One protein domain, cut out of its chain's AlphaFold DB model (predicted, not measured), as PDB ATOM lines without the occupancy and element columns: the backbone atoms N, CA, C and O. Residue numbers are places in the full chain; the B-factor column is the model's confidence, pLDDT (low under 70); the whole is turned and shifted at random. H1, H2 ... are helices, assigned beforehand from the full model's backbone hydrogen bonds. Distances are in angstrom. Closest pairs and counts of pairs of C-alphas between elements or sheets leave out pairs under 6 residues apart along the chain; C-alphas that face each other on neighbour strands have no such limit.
ATOM      1  N   ASN A  10       3.673 -31.119 -72.872       68.25
ATOM      2  CA  ASN A  10       4.682 -31.619 -71.930       68.25
ATOM      3  C   ASN A  10       4.153 -31.778 -70.500       68.25
ATOM      4  O   ASN A  10       4.411 -32.803 -69.877       68.25
ATOM      5  N   ILE A  11       3.358 -30.828 -69.995       77.38
ATOM      6  CA  ILE A  11       2.879 -30.859 -68.601       77.38
ATOM      7  C   ILE A  11       1.981 -32.075 -68.353       77.38
ATOM      8  O   ILE A  11       2.189 -32.808 -67.395       77.38
ATOM      9  N   THR A  12       1.028 -32.353 -69.245       80.12
ATOM     10  CA  THR A  12       0.124 -33.506 -69.097       80.12
ATOM     11  C   THR A  12       0.872 -34.837 -69.107       80.12
ATOM     12  O   THR A  12       0.509 -35.752 -68.372       80.12
ATOM     13  N   THR A  13       1.928 -34.946 -69.916       84.62
ATOM     14  CA  THR A  13       2.755 -36.157 -69.994       84.62
ATOM     15  C   THR A  13       3.554 -36.360 -68.707       84.62
ATOM     16  O   THR A  13       3.607 -37.477 -68.199       84.62
ATOM     17  N   ILE A  14       4.109 -35.280 -68.150       86.56
ATOM     18  CA  ILE A  14       4.826 -35.302 -66.868       86.56
ATOM     19  C   ILE A  14       3.879 -35.697 -65.733       86.56
ATOM     20  O   ILE A  14       4.168 -36.643 -65.012       86.56
ATOM     21  N   VAL A  15       2.712 -35.052 -65.629       87.56
ATOM     22  CA  VAL A  15       1.714 -35.367 -64.591       87.56
ATOM     23  C   VAL A  15       1.242 -36.817 -64.698       87.56
ATOM     24  O   VAL A  15       1.153 -37.511 -63.692       87.56
ATOM     25  N   ARG A  16       0.966 -37.308 -65.913       90.00
ATOM     26  CA  ARG A  16       0.557 -38.705 -66.109       90.00
ATOM     27  C   ARG A  16       1.649 -39.679 -65.673       90.00
ATOM     28  O   ARG A  16       1.320 -40.697 -65.072       90.00
ATOM     29  N   LYS A  17       2.911 -39.388 -65.994       91.56
ATOM     30  CA  LYS A  17       4.041 -40.219 -65.578       91.56
ATOM     31  C   LYS A  17       4.152 -40.257 -64.053       91.56
ATOM     32  O   LYS A  17       4.179 -41.347 -63.501       91.56
ATOM     33  N   GLU A  18       4.095 -39.098 -63.404       93.00
ATOM     34  CA  GLU A  18       4.165 -38.984 -61.943       93.00
ATOM     35  C   GLU A  18       3.065 -39.801 -61.253       93.00
ATOM     36  O   GLU A  18       3.333 -40.592 -60.357       93.00
ATOM     37  N   VAL A  19       1.821 -39.688 -61.727       92.50
ATOM     38  CA  VAL A  19       0.696 -40.460 -61.179       92.50
ATOM     39  C   VAL A  19       0.901 -41.965 -61.362       92.50
ATOM     40  O   VAL A  19       0.613 -42.733 -60.448       92.50
ATOM     41  N   ILE A  20       1.386 -42.404 -62.527       93.25
ATOM     42  CA  ILE A  20       1.660 -43.827 -62.779       93.25
ATOM     43  C   ILE A  20       2.765 -44.338 -61.854       93.25
ATOM     44  O   ILE A  20       2.644 -45.449 -61.341       93.25
ATOM     45  N   ASP A  21       3.816 -43.552 -61.647       93.38
ATOM     46  CA  ASP A  21       4.945 -43.942 -60.807       93.38
ATOM     47  C   ASP A  21       4.515 -44.038 -59.331       93.38
ATOM     48  O   ASP A  21       4.767 -45.066 -58.705       93.38
ATOM     49  N   VAL A  22       3.725 -43.080 -58.824       89.94
ATOM     50  CA  VAL A  22       3.128 -43.147 -57.474       89.94
ATOM     51  C   VAL A  22       2.196 -44.351 -57.323       89.94
ATOM     52  O   VAL A  22       2.257 -45.062 -56.326       89.94
ATOM     53  N   ILE A  23       1.333 -44.626 -58.309       90.19
ATOM     54  CA  ILE A  23       0.449 -45.802 -58.254       90.19
ATOM     55  C   ILE A  23       1.272 -47.092 -58.225       90.19
ATOM     56  O   ILE A  23       0.930 -48.016 -57.493       90.19
ATOM     57  N   ARG A  24       2.348 -47.178 -59.010       90.19
ATOM     58  CA  ARG A  24       3.227 -48.352 -59.010       90.19
ATOM     59  C   ARG A  24       3.921 -48.532 -57.673       90.19
ATOM     60  O   ARG A  24       3.993 -49.664 -57.218       90.19
ATOM     61  N   GLU A  25       4.399 -47.458 -57.060       86.88
ATOM     62  CA  GLU A  25       4.978 -47.490 -55.716       86.88
ATOM     63  C   GLU A  25       3.958 -48.014 -54.697       86.88
ATOM     64  O   GLU A  25       4.223 -49.015 -54.034       86.88
ATOM     65  N   VAL A  26       2.750 -47.438 -54.688       86.50
ATOM     66  CA  VAL A  26       1.637 -47.863 -53.821       86.50
ATOM     67  C   VAL A  26       1.279 -49.336 -54.008       86.50
ATOM     68  O   VAL A  26       1.028 -50.035 -53.036       86.50
ATOM     69  N   LEU A  27       1.241 -49.823 -55.250       87.25
ATOM     70  CA  LEU A  27       0.889 -51.214 -55.549       87.25
ATOM     71  C   LEU A  27       2.048 -52.202 -55.365       87.25
ATOM     72  O   LEU A  27       1.809 -53.410 -55.369       87.25
ATOM     73  N   SER A  28       3.289 -51.723 -55.265       88.81
ATOM     74  CA  SER A  28       4.464 -52.586 -55.083       88.81
ATOM     75  C   SER A  28       4.673 -52.972 -53.623       88.81
ATOM     76  O   SER A  28       5.280 -54.009 -53.359       88.81
ATOM     77  N   ASP A  29       4.174 -52.161 -52.694       87.00
ATOM     78  CA  ASP A  29       4.225 -52.444 -51.268       87.00
ATOM     79  C   ASP A  29       2.856 -52.968 -50.788       87.00
ATOM     80  O   ASP A  29       1.874 -52.221 -50.773       87.00
ATOM     81  N   PRO A  30       2.757 -54.254 -50.404       81.69
ATOM     82  CA  PRO A  30       1.513 -54.833 -49.905       81.69
ATOM     83  C   PRO A  30       1.075 -54.253 -48.550       81.69
ATOM     84  O   PRO A  30      -0.082 -54.453 -48.169       81.69
ATOM     85  N   ASP A  31       1.965 -53.554 -47.838       84.56
ATOM     86  CA  ASP A  31       1.717 -52.991 -46.512       84.56
ATOM     87  C   ASP A  31       1.338 -51.497 -46.546       84.56
ATOM     88  O   ASP A  31       0.945 -50.940 -45.514       84.56
ATOM     89  N   ILE A  32       1.380 -50.837 -47.714       84.31
ATOM     90  CA  ILE A  32       0.975 -49.429 -47.841       84.31
ATOM     91  C   ILE A  32      -0.487 -49.238 -47.419       84.31
ATOM     92  O   ILE A  32      -1.405 -49.924 -47.877       84.31
ATOM     93  N   GLY A  33      -0.719 -48.255 -46.546       81.88
ATOM     94  CA  GLY A  33      -2.043 -47.958 -45.996       81.88
ATOM     95  C   GLY A  33      -2.453 -48.858 -44.825       81.88
ATOM     96  O   GLY A  33      -3.538 -48.662 -44.262       81.88
ATOM     97  N   LEU A  34      -1.610 -49.821 -44.434       84.94
ATOM     98  CA  LEU A  34      -1.797 -50.665 -43.249       84.94
ATOM     99  C   LEU A  34      -1.036 -50.143 -42.023       84.94
ATOM    100  O   LEU A  34      -0.985 -50.814 -40.987       84.94
ATOM    101  N   GLU A  35      -0.474 -48.935 -42.084       88.00
ATOM    102  CA  GLU A  35       0.266 -48.362 -40.969       88.00
ATOM    103  C   GLU A  35      -0.645 -48.175 -39.746       88.00
ATOM    104  O   GLU A  35      -1.746 -47.608 -39.802       88.00
ATOM    105  N   LEU A  36      -0.157 -48.606 -38.582       87.81
ATOM    106  CA  LEU A  36      -0.854 -48.436 -37.309       87.81
ATOM    107  C   LEU A  36      -0.826 -46.969 -36.864       87.81
ATOM    108  O   LEU A  36      -0.036 -46.548 -36.017       87.81
ATOM    109  N   THR A  37      -1.739 -46.174 -37.416       91.81
ATOM    110  CA  THR A  37      -1.895 -44.770 -37.034       91.81
ATOM    111  C   THR A  37      -2.378 -44.629 -35.588       91.81
ATOM    112  O   THR A  37      -3.171 -45.427 -35.078       91.81
ATOM    113  N   GLN A  38      -1.991 -43.536 -34.927       94.69
ATOM    114  CA  GLN A  38      -2.476 -43.217 -33.575       94.69
ATOM    115  C   GLN A  38      -4.010 -43.123 -33.509       94.69
ATOM    116  O   GLN A  38      -4.632 -43.541 -32.527       94.69
ATOM    117  N   GLY A  39      -4.641 -42.629 -34.579       93.50
ATOM    118  CA  GLY A  39      -6.097 -42.590 -34.707       93.50
ATOM    119  C   GLY A  39      -6.718 -43.987 -34.731       93.50
ATOM    120  O   GLY A  39      -7.710 -44.229 -34.036       93.50
ATOM    121  N   PHE A  40      -6.121 -44.922 -35.472       92.38
ATOM    122  CA  PHE A  40      -6.561 -46.315 -35.494       92.38
ATOM    123  C   PHE A  40      -6.399 -46.981 -34.123       92.38
ATOM    124  O   PHE A  40      -7.366 -47.542 -33.611       92.38
ATOM    125  N   ILE A  41      -5.245 -46.813 -33.469       94.88
ATOM    126  CA  ILE A  41      -4.986 -47.342 -32.119       94.88
ATOM    127  C   ILE A  41      -6.032 -46.835 -31.117       94.88
ATOM    128  O   ILE A  41      -6.580 -47.613 -30.332       94.88
ATOM    129  N   LYS A  42      -6.352 -45.534 -31.145       96.25
ATOM    130  CA  LYS A  42      -7.368 -44.938 -30.265       96.25
ATOM    131  C   LYS A  42      -8.751 -45.559 -30.486       96.25
ATOM    132  O   LYS A  42      -9.436 -45.879 -29.513       96.25
ATOM    133  N   ARG A  43      -9.159 -45.744 -31.747       93.00
ATOM    134  CA  ARG A  43     -10.440 -46.383 -32.100       93.00
ATOM    135  C   ARG A  43     -10.478 -47.850 -31.687       93.00
ATOM    136  O   ARG A  43     -11.480 -48.281 -31.124       93.00
ATOM    137  N   LEU A  44      -9.386 -48.584 -31.889       92.31
ATOM    138  CA  LEU A  44      -9.282 -49.985 -31.493       92.31
ATOM    139  C   LEU A  44      -9.426 -50.141 -29.975       92.31
ATOM    140  O   LEU A  44     -10.278 -50.896 -29.516       92.31
ATOM    141  N   LYS A  45      -8.677 -49.357 -29.187       94.44
ATOM    142  CA  LYS A  45      -8.797 -49.353 -27.717       94.44
ATOM    143  C   LYS A  45     -10.217 -49.029 -27.250       94.44
ATOM    144  O   LYS A  45     -10.689 -49.618 -26.283       94.44
ATOM    145  N   LYS A  46     -10.897 -48.096 -27.923       94.19
ATOM    146  CA  LYS A  46     -12.299 -47.774 -27.637       94.19
ATOM    147  C   LYS A  46     -13.215 -48.972 -27.915       94.19
ATOM    148  O   LYS A  46     -13.983 -49.335 -27.034       94.19
ATOM    149  N   SER A  47     -13.085 -49.601 -29.082       90.75
ATOM    150  CA  SER A  47     -13.886 -50.768 -29.477       90.75
ATOM    151  C   SER A  47     -13.722 -51.945 -28.507       90.75
ATOM    152  O   SER A  47     -14.709 -52.534 -28.072       90.75
ATOM    153  N   VAL A  48     -12.486 -52.233 -28.080       92.50
ATOM    154  CA  VAL A  48     -12.200 -53.277 -27.078       92.50
ATOM    155  C   VAL A  48     -12.927 -52.993 -25.761       92.50
ATOM    156  O   VAL A  48     -13.621 -53.865 -25.249       92.50
ATOM    157  N   LYS A  49     -12.855 -51.754 -25.257       93.94
ATOM    158  CA  LYS A  49     -13.588 -51.349 -24.047       93.94
ATOM    159  C   LYS A  49     -15.102 -51.448 -24.224       93.94
ATOM    160  O   LYS A  49     -15.800 -51.873 -23.315       93.94
ATOM    161  N   GLU A  50     -15.623 -51.052 -25.384       93.06
ATOM    162  CA  GLU A  50     -17.055 -51.140 -25.693       93.06
ATOM    163  C   GLU A  50     -17.548 -52.591 -25.727       93.06
ATOM    164  O   GLU A  50     -18.662 -52.860 -25.277       93.06
ATOM    165  N   LYS A  51     -16.707 -53.529 -26.177       89.94
ATOM    166  CA  LYS A  51     -16.993 -54.966 -26.120       89.94
ATOM    167  C   LYS A  51     -17.123 -55.464 -24.681       89.94
ATOM    168  O   LYS A  51     -18.073 -56.178 -24.379       89.94
ATOM    169  N   GLU A  52     -16.209 -55.066 -23.796       90.06
ATOM    170  CA  GLU A  52     -16.228 -55.457 -22.376       90.06
ATOM    171  C   GLU A  52     -17.500 -54.992 -21.656       90.06
ATOM    172  O   GLU A  52     -18.033 -55.713 -20.817       90.06
ATOM    173  N   VAL A  53     -18.030 -53.818 -22.014       92.81
ATOM    174  CA  VAL A  53     -19.273 -53.276 -21.436       92.81
ATOM    175  C   VAL A  53     -20.539 -53.673 -22.210       92.81
ATOM    176  O   VAL A  53     -21.595 -53.077 -22.000       92.81
ATOM    177  N   GLY A  54     -20.450 -54.641 -23.129       89.06
ATOM    178  CA  GLY A  54     -21.602 -55.181 -23.861       89.06
ATOM    179  C   GLY A  54     -22.220 -54.235 -24.900       89.06
ATOM    180  O   GLY A  54     -23.367 -54.422 -25.291       89.06
ATOM    181  N   LYS A  55     -21.486 -53.214 -25.362       88.75
ATOM    182  CA  LYS A  55     -21.957 -52.232 -26.363       88.75
ATOM    183  C   LYS A  55     -21.681 -52.640 -27.813       88.75
ATOM    184  O   LYS A  55     -21.913 -51.849 -28.725       88.75
ATOM    185  N   THR A  56     -21.171 -53.846 -28.046       89.44
ATOM    186  CA  THR A  56     -20.888 -54.361 -29.390       89.44
ATOM    187  C   THR A  56     -21.904 -55.415 -29.792       89.44
ATOM    188  O   THR A  56     -22.167 -56.337 -29.026       89.44
ATOM    189  N   THR A  57     -22.395 -55.334 -31.023       88.56
ATOM    190  CA  THR A  57     -23.234 -56.370 -31.629       88.56
ATOM    191  C   THR A  57     -22.370 -57.302 -32.485       88.56
ATOM    192  O   THR A  57     -21.573 -56.804 -33.288       88.56
ATOM    193  N   PRO A  58     -22.493 -58.634 -32.350       89.25
ATOM    194  CA  PRO A  58     -21.845 -59.582 -33.248       89.25
ATOM    195  C   PRO A  58     -22.213 -59.323 -34.711       89.25
ATOM    196  O   PRO A  58     -23.373 -59.087 -35.043       89.25
ATOM    197  N   LEU A  59     -21.234 -59.429 -35.613       89.19
ATOM    198  CA  LEU A  59     -21.464 -59.191 -37.043       89.19
ATOM    199  C   LEU A  59     -22.525 -60.139 -37.627       89.19
ATOM    200  O   LEU A  59     -23.328 -59.730 -38.457       89.19
ATOM    201  N   SER A  60     -22.586 -61.378 -37.136       91.00
ATOM    202  CA  SER A  60     -23.604 -62.358 -37.524       91.00
ATOM    203  C   SER A  60     -25.033 -61.905 -37.205       91.00
ATOM    204  O   SER A  60     -25.951 -62.203 -37.965       91.00
ATOM    205  N   GLU A  61     -25.245 -61.173 -36.111       91.31
ATOM    206  CA  GLU A  61     -26.555 -60.607 -35.772       91.31
ATOM    207  C   GLU A  61     -26.909 -59.429 -36.678       91.31
ATOM    208  O   GLU A  61     -28.059 -59.284 -37.089       91.31
ATOM    209  N   VAL A  62     -25.913 -58.619 -37.044       91.56
ATOM    210  CA  VAL A  62     -26.082 -57.534 -38.017       91.56
ATOM    211  C   VAL A  62     -26.459 -58.099 -39.391       91.56
ATOM    212  O   VAL A  62     -27.415 -57.626 -39.996       91.56
ATOM    213  N   PHE A  63     -25.780 -59.147 -39.855       92.75
ATOM    214  CA  PHE A  63     -26.083 -59.827 -41.120       92.75
ATOM    215  C   PHE A  63     -27.497 -60.402 -41.156       92.75
ATOM    216  O   PHE A  63     -28.273 -60.066 -42.050       92.75
ATOM    217  N   LYS A  64     -27.905 -61.119 -40.099       92.06
ATOM    218  CA  LYS A  64     -29.295 -61.578 -39.942       92.06
ATOM    219  C   LYS A  64     -30.309 -60.434 -40.017       92.06
ATOM    220  O   LYS A  64     -31.380 -60.611 -40.587       92.06
ATOM    221  N   ARG A  65     -29.987 -59.269 -39.444       91.94
ATOM    222  CA  ARG A  65     -30.871 -58.094 -39.440       91.94
ATOM    223  C   ARG A  65     -31.035 -57.460 -40.823       91.94
ATOM    224  O   ARG A  65     -32.104 -56.922 -41.095       91.94
ATOM    225  N   TYR A  66     -30.002 -57.501 -41.662       92.00
ATOM    226  CA  TYR A  66     -30.000 -56.859 -42.984       92.00
ATOM    227  C   TYR A  66     -30.146 -57.835 -44.161       92.00
ATOM    228  O   TYR A  66     -30.182 -57.387 -45.303       92.00
ATOM    229  N   GLY A  67     -30.285 -59.137 -43.899       77.62
ATOM    230  CA  GLY A  67     -30.525 -60.148 -44.932       77.62
ATOM    231  C   GLY A  67     -29.329 -60.390 -45.856       77.62
ATOM    232  O   GLY A  67     -29.536 -60.756 -47.011       77.62
TER     233      GLY A  67
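What this domain is: This is residues 10 to 67 of the 68 residues of the protein "SRP54_N domain-containing protein" of Candidatus Nealsonbacteria bacterium CG_4_9_14_3_um_filter_37_13 (UniProt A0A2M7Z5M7). Three helices are strung out one after another with no contact between them, an open L in outline. H1 and H2, with the link between them, make the long limb; beyond H2 the chain turns aside, and H3 lies at the end of the short limb. The printed part has 58 residues, with H1, H2, H3 in that order and no named strand: all helix. It is extended, with a radius of gyration of the C-alphas of 20.3 A and spans of 59 by 32 by 19 A.

Where its parts are: Find C-alpha 10 at (4.682, -31.619, -71.930); from there H1, residues 10 to 28, runs 26.9 A. H2, residues 38 to 52, begins at (-2.476, -43.217, -33.575) and runs 21.5 A. H3, residues 59 to 66, runs 10.7 A to C-alpha 66 at (-30.000, -56.859, -42.984).

How they stand to each other: H1, H2 and H3 are apart from one another. Look along their backbones: in each, every O i to N i+4 pair is within hydrogen-bond range. Residues 10 to 46, 49 to 54 and 57 to 67 stand free.

The domain as a whole: The farthest C-alphas, Asn 10 and Val 53, are 59.9 A apart. The printed part has no cut, and both links are short. Residue 10 alone has pLDDT under 70.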